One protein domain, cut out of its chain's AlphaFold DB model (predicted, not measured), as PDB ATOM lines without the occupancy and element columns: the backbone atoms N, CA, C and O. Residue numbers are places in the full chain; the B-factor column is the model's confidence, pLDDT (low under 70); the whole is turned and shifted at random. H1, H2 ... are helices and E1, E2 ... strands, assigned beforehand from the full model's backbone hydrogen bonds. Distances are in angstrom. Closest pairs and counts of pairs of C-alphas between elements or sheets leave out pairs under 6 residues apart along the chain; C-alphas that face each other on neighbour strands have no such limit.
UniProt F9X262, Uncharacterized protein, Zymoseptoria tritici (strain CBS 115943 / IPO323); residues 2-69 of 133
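Overview. This is residues 2 to 69 of the 133 residues of an uncharacterized protein of Zymoseptoria tritici (strain CBS 115943 / IPO323) (UniProt F9X262). A small strand hairpin, E1 and E2, sticks out with residues 4 to 9 from an open frame of helices: H2 and H4 are two separate arms, with short H3 at the corner between them and short H1 near the first residues of H2. The 68 printed residues run E1, E2, H1, H2, H3, H4, mostly helix, with one antiparallel sheet, E1 - E2. The whole is only just compact, close to loose, with a radius of gyration of the C-alphas of 12.6 A and spans of 32 by 32 by 20 A.

Along the chain. E1 is residues 3 to 5, from C-alpha 3 at (-11.320, 125.301, -82.250), and E2 residues 8 to 10. H2, residues 28 to 40, is 18.8 A long; H4, residues 57 to 68, is 16.2 A, ending at C-alpha 68 at (-14.703, 118.952, -96.881). H1 is residues 19 to 23, H3 residues 50 to 54.

Arrangement. In the hairpin, N 5 and O 8 are 2.9 A apart, within hydrogen-bond range. E1 is apart from the four helices. H2 touches H3 with residues 28 to 31 alone; the closest C-alphas, of Phe 28 and Leu 53, are 6.5 A apart. H1 and H2 are close but not clearly touching, with the C-alphas of Arg 22 and Phe 28 5.7 A apart. H3 and H4 meet only through their link; H2 and H4 are apart. In H1, H2, H3 and H4 every O i to N i+4 pair is within hydrogen-bond range.

Size, cuts and confidence. The farthest C-alphas, of Ser 7 and Ala 24, are 35.9 A apart. The printed part has no cut, no link is long, and no printed residue is under 70 in pLDDT.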
ATOM      1  N   GLU A   2     -11.413 120.563 -81.837       91.06
ATOM      2  CA  GLU A   2     -11.955 121.549 -82.787       91.06
ATOM      3  C   GLU A   2     -11.924 122.932 -82.130       91.06
ATOM      4  O   GLU A   2     -12.389 123.070 -80.996       91.06
ATOM      5  N   GLU A   3     -11.400 123.949 -82.812       91.56
ATOM      6  CA  GLU A   3     -11.320 125.301 -82.250       91.56
ATOM      7  C   GLU A   3     -11.203 126.399 -83.318       91.56
ATOM      8  O   GLU A   3     -11.115 126.143 -84.519       91.56
ATOM      9  N   SER A   4     -11.243 127.657 -82.882       94.75
ATOM     10  CA  SER A   4     -11.016 128.829 -83.731       94.75
ATOM     11  C   SER A   4      -9.872 129.658 -83.160       94.75
ATOM     12  O   SER A   4      -9.923 130.070 -82.003       94.75
ATOM     13  N   ILE A   5      -8.860 129.921 -83.985       91.50
ATOM     14  CA  ILE A   5      -7.683 130.717 -83.639       91.50
ATOM     15  C   ILE A   5      -7.643 131.924 -84.579       91.50
ATOM     16  O   ILE A   5      -7.335 131.813 -85.769       91.50
ATOM     17  N   GLY A   6      -7.985 133.100 -84.050       94.56
ATOM     18  CA  GLY A   6      -8.146 134.307 -84.862       94.56
ATOM     19  C   GLY A   6      -9.205 134.106 -85.952       94.56
ATOM     20  O   GLY A   6     -10.346 133.764 -85.654       94.56
ATOM     21  N   SER A   7      -8.828 134.309 -87.217       95.56
ATOM     22  CA  SER A   7      -9.696 134.089 -88.386       95.56
ATOM     23  C   SER A   7      -9.672 132.658 -88.933       95.56
ATOM     24  O   SER A   7     -10.333 132.384 -89.934       95.56
ATOM     25  N   HIS A   8      -8.888 131.759 -88.335       92.94
ATOM     26  CA  HIS A   8      -8.682 130.406 -88.840       92.94
ATOM     27  C   HIS A   8      -9.413 129.389 -87.972       92.94
ATOM     28  O   HIS A   8      -9.436 129.487 -86.744       92.94
ATOM     29  N   ARG A   9      -9.998 128.386 -88.627       94.19
ATOM     30  CA  ARG A   9     -10.647 127.260 -87.964       94.19
ATOM     31  C   ARG A   9      -9.695 126.069 -87.944       94.19
ATOM     32  O   ARG A   9      -9.183 125.674 -88.988       94.19
ATOM     33  N   VAL A  10      -9.470 125.515 -86.760       93.56
ATOM     34  CA  VAL A  10      -8.706 124.285 -86.560       93.56
ATOM     35  C   VAL A  10      -9.691 123.129 -86.525       93.56
ATOM     36  O   VAL A  10     -10.635 123.128 -85.732       93.56
ATOM     37  N   HIS A  11      -9.470 122.156 -87.402       94.69
ATOM     38  CA  HIS A  11     -10.357 121.016 -87.560       94.69
ATOM     39  C   HIS A  11      -9.877 119.809 -86.768       94.69
ATOM     40  O   HIS A  11      -8.722 119.395 -86.876       94.69
ATOM     41  N   ASP A  12     -10.798 119.194 -86.034       95.44
ATOM     42  CA  ASP A  12     -10.530 117.930 -85.366       95.44
ATOM     43  C   ASP A  12     -10.496 116.778 -86.378       95.44
ATOM     44  O   ASP A  12     -11.533 116.314 -86.855       95.44
ATOM     45  N   VAL A  13      -9.294 116.311 -86.713       94.88
ATOM     46  CA  VAL A  13      -9.095 115.229 -87.690       94.88
ATOM     47  C   VAL A  13      -9.641 113.883 -87.214       94.88
ATOM     48  O   VAL A  13      -9.983 113.050 -88.047       94.88
ATOM     49  N   TYR A  14      -9.781 113.674 -85.902       96.38
ATOM     50  CA  TYR A  14     -10.316 112.433 -85.336       96.38
ATOM     51  C   TYR A  14     -11.817 112.504 -85.024       96.38
ATOM     52  O   TYR A  14     -12.388 111.511 -84.573       96.38
ATOM     53  N   ALA A  15     -12.481 113.644 -85.256       94.50
ATOM     54  CA  ALA A  15     -13.908 113.807 -84.951       94.50
ATOM     55  C   ALA A  15     -14.805 112.805 -85.691       94.50
ATOM     56  O   ALA A  15     -15.822 112.385 -85.142       94.50
ATOM     57  N   ASP A  16     -14.405 112.400 -86.898       92.75
ATOM     58  CA  ASP A  16     -15.176 111.493 -87.755       92.75
ATOM     59  C   ASP A  16     -14.762 110.015 -87.592       92.75
ATOM     60  O   ASP A  16     -15.348 109.130 -88.217       92.75
ATOM     61  N   VAL A  17     -13.770 109.722 -86.740       93.56
ATOM     62  CA  VAL A  17     -13.399 108.344 -86.389       93.56
ATOM     63  C   VAL A  17     -14.427 107.826 -85.391       93.56
ATOM     64  O   VAL A  17     -14.539 108.351 -84.282       93.56
ATOM     65  N   THR A  18     -15.201 106.810 -85.774       93.69
ATOM     66  CA  THR A  18     -16.319 106.304 -84.958       93.69
ATOM     67  C   THR A  18     -15.850 105.736 -83.618       93.69
ATOM     68  O   THR A  18     -14.721 105.273 -83.496       93.69
ATOM     69  N   GLU A  19     -16.720 105.713 -82.604       93.31
ATOM     70  CA  GLU A  19     -16.401 105.072 -81.315       93.31
ATOM     71  C   GLU A  19     -15.999 103.602 -81.474       93.31
ATOM     72  O   GLU A  19     -15.070 103.148 -80.814       93.31
ATOM     73  N   GLN A  20     -16.645 102.880 -82.395       94.94
ATOM     74  CA  GLN A  20     -16.308 101.492 -82.703       94.94
ATOM     75  C   GLN A  20     -14.895 101.356 -83.290       94.94
ATOM     76  O   GLN A  20     -14.151 100.467 -82.885       94.94
ATOM     77  N   GLU A  21     -14.521 102.231 -84.229       94.06
ATOM     78  CA  GLU A  21     -13.180 102.255 -84.829       94.06
ATOM     79  C   GLU A  21     -12.123 102.637 -83.784       94.06
ATOM     80  O   GLU A  21     -11.095 101.970 -83.681       94.06
ATOM     81  N   ARG A  22     -12.401 103.643 -82.942       94.19
ATOM     82  CA  ARG A  22     -11.498 104.047 -81.853       94.19
ATOM     83  C   ARG A  22     -11.300 102.942 -80.818       94.19
ATOM     84  O   ARG A  22     -10.173 102.716 -80.395       94.19
ATOM     85  N   ALA A  23     -12.354 102.211 -80.453       94.25
ATOM     86  CA  ALA A  23     -12.287 101.128 -79.470       94.25
ATOM     87  C   ALA A  23     -11.368  99.966 -79.890       94.25
ATOM     88  O   ALA A  23     -10.936  99.190 -79.037       94.25
ATOM     89  N   ALA A  24     -11.050  99.842 -81.184       95.62
ATOM     90  CA  ALA A  24     -10.122  98.835 -81.687       95.62
ATOM     91  C   ALA A  24      -8.642  99.167 -81.411       95.62
ATOM     92  O   ALA A  24      -7.804  98.271 -81.518       95.62
ATOM     93  N   TYR A  25      -8.313 100.415 -81.048       95.69
ATOM     94  CA  TYR A  25      -6.933 100.857 -80.844       95.69
ATOM     95  C   TYR A  25      -6.771 101.595 -79.504       95.69
ATOM     96  O   TYR A  25      -7.348 102.671 -79.316       95.69
ATOM     97  N   PRO A  26      -5.979 101.056 -78.557       96.06
ATOM     98  CA  PRO A  26      -5.866 101.609 -77.206       96.06
ATOM     99  C   PRO A  26      -5.314 103.043 -77.163       96.06
ATOM    100  O   PRO A  26      -5.600 103.779 -76.221       96.06
ATOM    101  N   GLU A  27      -4.564 103.473 -78.177       96.81
ATOM    102  CA  GLU A  27      -4.002 104.820 -78.288       96.81
ATOM    103  C   GLU A  27      -5.081 105.914 -78.336       96.81
ATOM    104  O   GLU A  27      -4.829 107.037 -77.897       96.81
ATOM    105  N   PHE A  28      -6.304 105.604 -78.791       97.12
ATOM    106  CA  PHE A  28      -7.411 106.568 -78.773       97.12
ATOM    107  C   PHE A  28      -7.918 106.901 -77.366       97.12
ATOM    108  O   PHE A  28      -8.577 107.930 -77.207       97.12
ATOM    109  N   ALA A  29      -7.540 106.141 -76.331       95.75
ATOM    110  CA  ALA A  29      -7.800 106.543 -74.948       95.75
ATOM    111  C   ALA A  29      -7.175 107.914 -74.629       95.75
ATOM    112  O   ALA A  29      -7.754 108.700 -73.875       95.75
ATOM    113  N   LEU A  30      -6.027 108.241 -75.245       96.62
ATOM    114  CA  LEU A  30      -5.417 109.567 -75.139       96.62
ATOM    115  C   LEU A  30      -6.315 110.646 -75.756       96.62
ATOM    116  O   LEU A  30      -6.521 111.687 -75.139       96.62
ATOM    117  N   TYR A  31      -6.868 110.394 -76.942       96.31
ATOM    118  CA  TYR A  31      -7.769 111.330 -77.615       96.31
ATOM    119  C   TYR A  31      -9.042 111.583 -76.796       96.31
ATOM    120  O   TYR A  31      -9.433 112.735 -76.600       96.31
ATOM    121  N   ASP A  32      -9.661 110.532 -76.255       94.56
ATOM    122  CA  ASP A  32     -10.852 110.676 -75.415       94.56
ATOM    123  C   ASP A  32     -10.534 111.478 -74.133       94.56
ATOM    124  O   ASP A  32     -11.284 112.386 -73.762       94.56
ATOM    125  N   ALA A  33      -9.375 111.240 -73.506       95.06
ATOM    126  CA  ALA A  33      -8.921 112.007 -72.346       95.06
ATOM    127  C   ALA A  33      -8.594 113.480 -72.682       95.06
ATOM    128  O   ALA A  33      -8.919 114.374 -71.895       95.06
ATOM    129  N   GLN A  34      -8.007 113.756 -73.854       95.31
ATOM    130  CA  GLN A  34      -7.774 115.120 -74.347       95.31
ATOM    131  C   GLN A  34      -9.090 115.881 -74.526       95.31
ATOM    132  O   GLN A  34      -9.191 117.038 -74.118       95.31
ATOM    133  N   ARG A  35     -10.121 115.231 -75.085       93.75
ATOM    134  CA  ARG A  35     -11.452 115.840 -75.240       93.75
ATOM    135  C   ARG A  35     -12.085 116.186 -73.896       93.75
ATOM    136  O   ARG A  35     -12.699 117.246 -73.779       93.75
ATOM    137  N   GLU A  36     -11.927 115.330 -72.891       94.12
ATOM    138  CA  GLU A  36     -12.461 115.588 -71.551       94.12
ATOM    139  C   GLU A  36     -11.730 116.738 -70.842       94.12
ATOM    140  O   GLU A  36     -12.366 117.607 -70.246       94.12
ATOM    141  N   LEU A  37     -10.398 116.804 -70.934       93.88
ATOM    142  CA  LEU A  37      -9.627 117.958 -70.447       93.88
ATOM    143  C   LEU A  37     -10.060 119.251 -71.152       93.88
ATOM    144  O   LEU A  37     -10.364 120.237 -70.484       93.88
ATOM    145  N   GLN A  38     -10.205 119.222 -72.479       90.00
ATOM    146  CA  GLN A  38     -10.651 120.381 -73.251       90.00
ATOM    147  C   GLN A  38     -12.053 120.852 -72.828       90.00
ATOM    148  O   GLN A  38     -12.267 122.053 -72.669       90.00
ATOM    149  N   ARG A  39     -13.003 119.934 -72.587       91.19
ATOM    150  CA  ARG A  39     -14.347 120.286 -72.080       91.19
ATOM    151  C   ARG A  39     -14.309 120.980 -70.719       91.19
ATOM    152  O   ARG A  39     -15.197 121.783 -70.439       91.19
ATOM    153  N   ARG A  40     -13.314 120.666 -69.890       94.25
ATOM    154  CA  ARG A  40     -13.104 121.278 -68.569       94.25
ATOM    155  C   ARG A  40     -12.293 122.575 -68.626       94.25
ATOM    156  O   ARG A  40     -12.272 123.302 -67.639       94.25
ATOM    157  N   GLY A  41     -11.687 122.893 -69.773       91.31
ATOM    158  CA  GLY A  41     -10.763 124.020 -69.922       91.31
ATOM    159  C   GLY A  41      -9.370 123.745 -69.346       91.31
ATOM    160  O   GLY A  41      -8.624 124.688 -69.087       91.31
ATOM    161  N   ASP A  42      -9.033 122.473 -69.141       93.19
ATOM    162  CA  ASP A  42      -7.751 122.034 -68.602       93.19
ATOM    163  C   ASP A  42      -6.699 121.862 -69.707       93.19
ATOM    164  O   ASP A  42      -6.997 121.680 -70.890       93.19
ATOM    165  N   ASP A  43      -5.436 121.875 -69.292       89.12
ATOM    166  CA  ASP A  43      -4.280 121.737 -70.169       89.12
ATOM    167  C   ASP A  43      -3.987 120.272 -70.534       89.12
ATOM    168  O   ASP A  43      -3.999 119.380 -69.683       89.12
ATOM    169  N   THR A  44      -3.661 120.025 -71.802       89.81
ATOM    170  CA  THR A  44      -3.312 118.701 -72.339       89.81
ATOM    171  C   THR A  44      -1.802 118.477 -72.466       89.81
ATOM    172  O   THR A  44      -1.371 117.351 -72.716       89.81
ATOM    173  N   ARG A  45      -0.965 119.507 -72.262       88.38
ATOM    174  CA  ARG A  45       0.490 119.456 -72.522       88.38
ATOM    175  C   ARG A  45       1.262 118.455 -71.665       88.38
ATOM    176  O   ARG A  45       2.335 118.022 -72.069       88.38
ATOM    177  N   SER A  46       0.752 118.094 -70.489       91.12
ATOM    178  CA  SER A  46       1.394 117.109 -69.607       91.12
ATOM    179  C   SER A  46       1.082 115.656 -69.979       91.12
ATOM    180  O   SER A  46       1.595 114.743 -69.334       91.12
ATOM    181  N   MET A  47       0.211 115.420 -70.963       93.00
ATOM    182  CA  MET A  47      -0.157 114.072 -71.387       93.00
ATOM    183  C   MET A  47       0.953 113.435 -72.231       93.00
ATOM    184  O   MET A  47       1.578 114.083 -73.067       93.00
ATOM    185  N   SER A  48       1.171 112.138 -72.038       94.88
ATOM    186  CA  SER A  48       2.118 111.325 -72.807       94.88
ATOM    187  C   SER A  48       1.406 110.462 -73.853       94.88
ATOM    188  O   SER A  48       0.199 110.265 -73.776       94.88
ATOM    189  N   GLY A  49       2.161 109.892 -74.800       94.94
ATOM    190  CA  GLY A  49       1.617 108.992 -75.833       94.94
ATOM    191  C   GLY A  49       1.159 109.701 -77.111       94.94
ATOM    192  O   GLY A  49       0.559 109.078 -77.982       94.94
ATOM    193  N   GLY A  50       1.454 111.000 -77.252       93.25
ATOM    194  CA  GLY A  50       1.092 111.773 -78.444       93.25
ATOM    195  C   GLY A  50       1.634 111.165 -79.739       93.25
ATOM    196  O   GLY A  50       0.908 111.096 -80.723       93.25
ATOM    197  N   TRP A  51       2.868 110.649 -79.720       92.62
ATOM    198  CA  TRP A  51       3.471 109.958 -80.866       92.62
ATOM    199  C   TRP A  51       2.710 108.692 -81.273       92.62
ATOM    200  O   TRP A  51       2.497 108.464 -82.463       92.62
ATOM    201  N   ASP A  52       2.259 107.900 -80.299       95.88
ATOM    202  CA  ASP A  52       1.539 106.653 -80.565       95.88
ATOM    203  C   ASP A  52       0.162 106.919 -81.179       95.88
ATOM    204  O   ASP A  52      -0.252 106.207 -82.092       95.88
ATOM    205  N   LEU A  53      -0.528 107.974 -80.735       96.19
ATOM    206  CA  LEU A  53      -1.786 108.419 -81.338       96.19
ATOM    207  C   LEU A  53      -1.566 109.057 -82.723       96.19
ATOM    208  O   LEU A  53      -2.330 108.805 -83.659       96.19
ATOM    209  N   ALA A  54      -0.501 109.849 -82.887       93.00
ATOM    210  CA  ALA A  54      -0.232 110.614 -84.105       93.00
ATOM    211  C   ALA A  54      -0.069 109.742 -85.361       93.00
ATOM    212  O   ALA A  54      -0.360 110.208 -86.464       93.00
ATOM    213  N   LYS A  55       0.304 108.460 -85.230       91.25
ATOM    214  CA  LYS A  55       0.404 107.535 -86.377       91.25
ATOM    215  C   LYS A  55      -0.910 107.383 -87.160       91.25
ATOM    216  O   LYS A  55      -0.875 107.108 -88.356       91.25
ATOM    217  N   TYR A  56      -2.060 107.621 -86.521       93.69
ATOM    218  CA  TYR A  56      -3.381 107.572 -87.163       93.69
ATOM    219  C   TYR A  56      -3.791 108.891 -87.840       93.69
ATOM    220  O   TYR A  56      -4.772 108.927 -88.583       93.69
ATOM    221  N   MET A  57      -3.067 109.984 -87.579       93.12
ATOM    222  CA  MET A  57      -3.483 111.344 -87.933       93.12
ATOM    223  C   MET A  57      -3.604 111.545 -89.444       93.12
ATOM    224  O   MET A  57      -4.587 112.116 -89.906       93.12
ATOM    225  N   ASN A  58      -2.633 111.049 -90.217       91.12
ATOM    226  CA  ASN A  58      -2.570 111.298 -91.659       91.12
ATOM    227  C   ASN A  58      -3.797 110.751 -92.398       91.12
ATOM    228  O   ASN A  58      -4.425 111.477 -93.163       91.12
ATOM    229  N   LEU A  59      -4.191 109.499 -92.143       90.81
ATOM    230  CA  LEU A  59      -5.345 108.907 -92.826       90.81
ATOM    231  C   LEU A  59      -6.663 109.577 -92.408       90.81
ATOM    232  O   LEU A  59      -7.509 109.853 -93.258       90.81
ATOM    233  N   ALA A  60      -6.820 109.875 -91.115       94.31
ATOM    234  CA  ALA A  60      -8.000 110.565 -90.601       94.31
ATOM    235  C   ALA A  60      -8.134 111.978 -91.207       94.31
ATOM    236  O   ALA A  60      -9.195 112.355 -91.704       94.31
ATOM    237  N   MET A  61      -7.021 112.716 -91.271       95.00
ATOM    238  CA  MET A  61      -6.939 114.027 -91.911       95.00
ATOM    239  C   MET A  61      -7.299 113.960 -93.400       95.00
ATOM    240  O   MET A  61      -8.099 114.770 -93.865       95.00
ATOM    241  N   LEU A  62      -6.769 112.988 -94.148       93.69
ATOM    242  CA  LEU A  62      -7.065 112.832 -95.574       93.69
ATOM    243  C   LEU A  62      -8.544 112.508 -95.842       93.69
ATOM    244  O   LEU A  62      -9.147 113.123 -96.725       93.69
ATOM    245  N   ARG A  63      -9.153 111.608 -95.050       92.62
ATOM    246  CA  ARG A  63     -10.601 111.309 -95.107       92.62
ATOM    247  C   ARG A  63     -11.429 112.577 -94.888       92.62
ATOM    248  O   ARG A  63     -12.357 112.856 -95.647       92.62
ATOM    249  N   LYS A  64     -11.051 113.382 -93.892       94.00
ATOM    250  CA  LYS A  64     -11.728 114.640 -93.567       94.00
ATOM    251  C   LYS A  64     -11.586 115.689 -94.671       94.00
ATOM    252  O   LYS A  64     -12.584 116.284 -95.073       94.00
ATOM    253  N   ILE A  65     -10.376 115.887 -95.198       94.19
ATOM    254  CA  ILE A  65     -10.112 116.822 -96.303       94.19
ATOM    255  C   ILE A  65     -10.951 116.459 -97.521       94.19
ATOM    256  O   ILE A  65     -11.612 117.332 -98.073       94.19
ATOM    257  N   ARG A  66     -10.990 115.178 -97.902       91.62
ATOM    258  CA  ARG A  66     -11.803 114.706 -99.028       91.62
ATOM    259  C   ARG A  66     -13.293 115.003 -98.837       91.62
ATOM    260  O   ARG A  66     -13.961 115.384 -99.793       91.62
ATOM    261  N   ALA A  67     -13.812 114.843 -97.620       91.19
ATOM    262  CA  ALA A  67     -15.208 115.150 -97.314       91.19
ATOM    263  C   ALA A  67     -15.511 116.662 -97.338       91.19
ATOM    264  O   ALA A  67     -16.633 117.062 -97.641       91.19
ATOM    265  N   MET A  68     -14.526 117.503 -97.012       91.88
ATOM    266  CA  MET A  68     -14.703 118.952 -96.881       91.88
ATOM    267  C   MET A  68     -14.355 119.745 -98.146       91.88
ATOM    268  O   MET A  68     -14.886 120.836 -98.349       91.88
ATOM    269  N   ILE A  69     -13.433 119.243 -98.966       90.00
ATOM    270  CA  ILE A  69     -12.812 119.978-100.067       90.00
ATOM    271  C   ILE A  69     -12.807 119.090-101.313       90.00
ATOM    272  O   ILE A  69     -11.986 118.186-101.440       90.00
TER     273      ILE A  69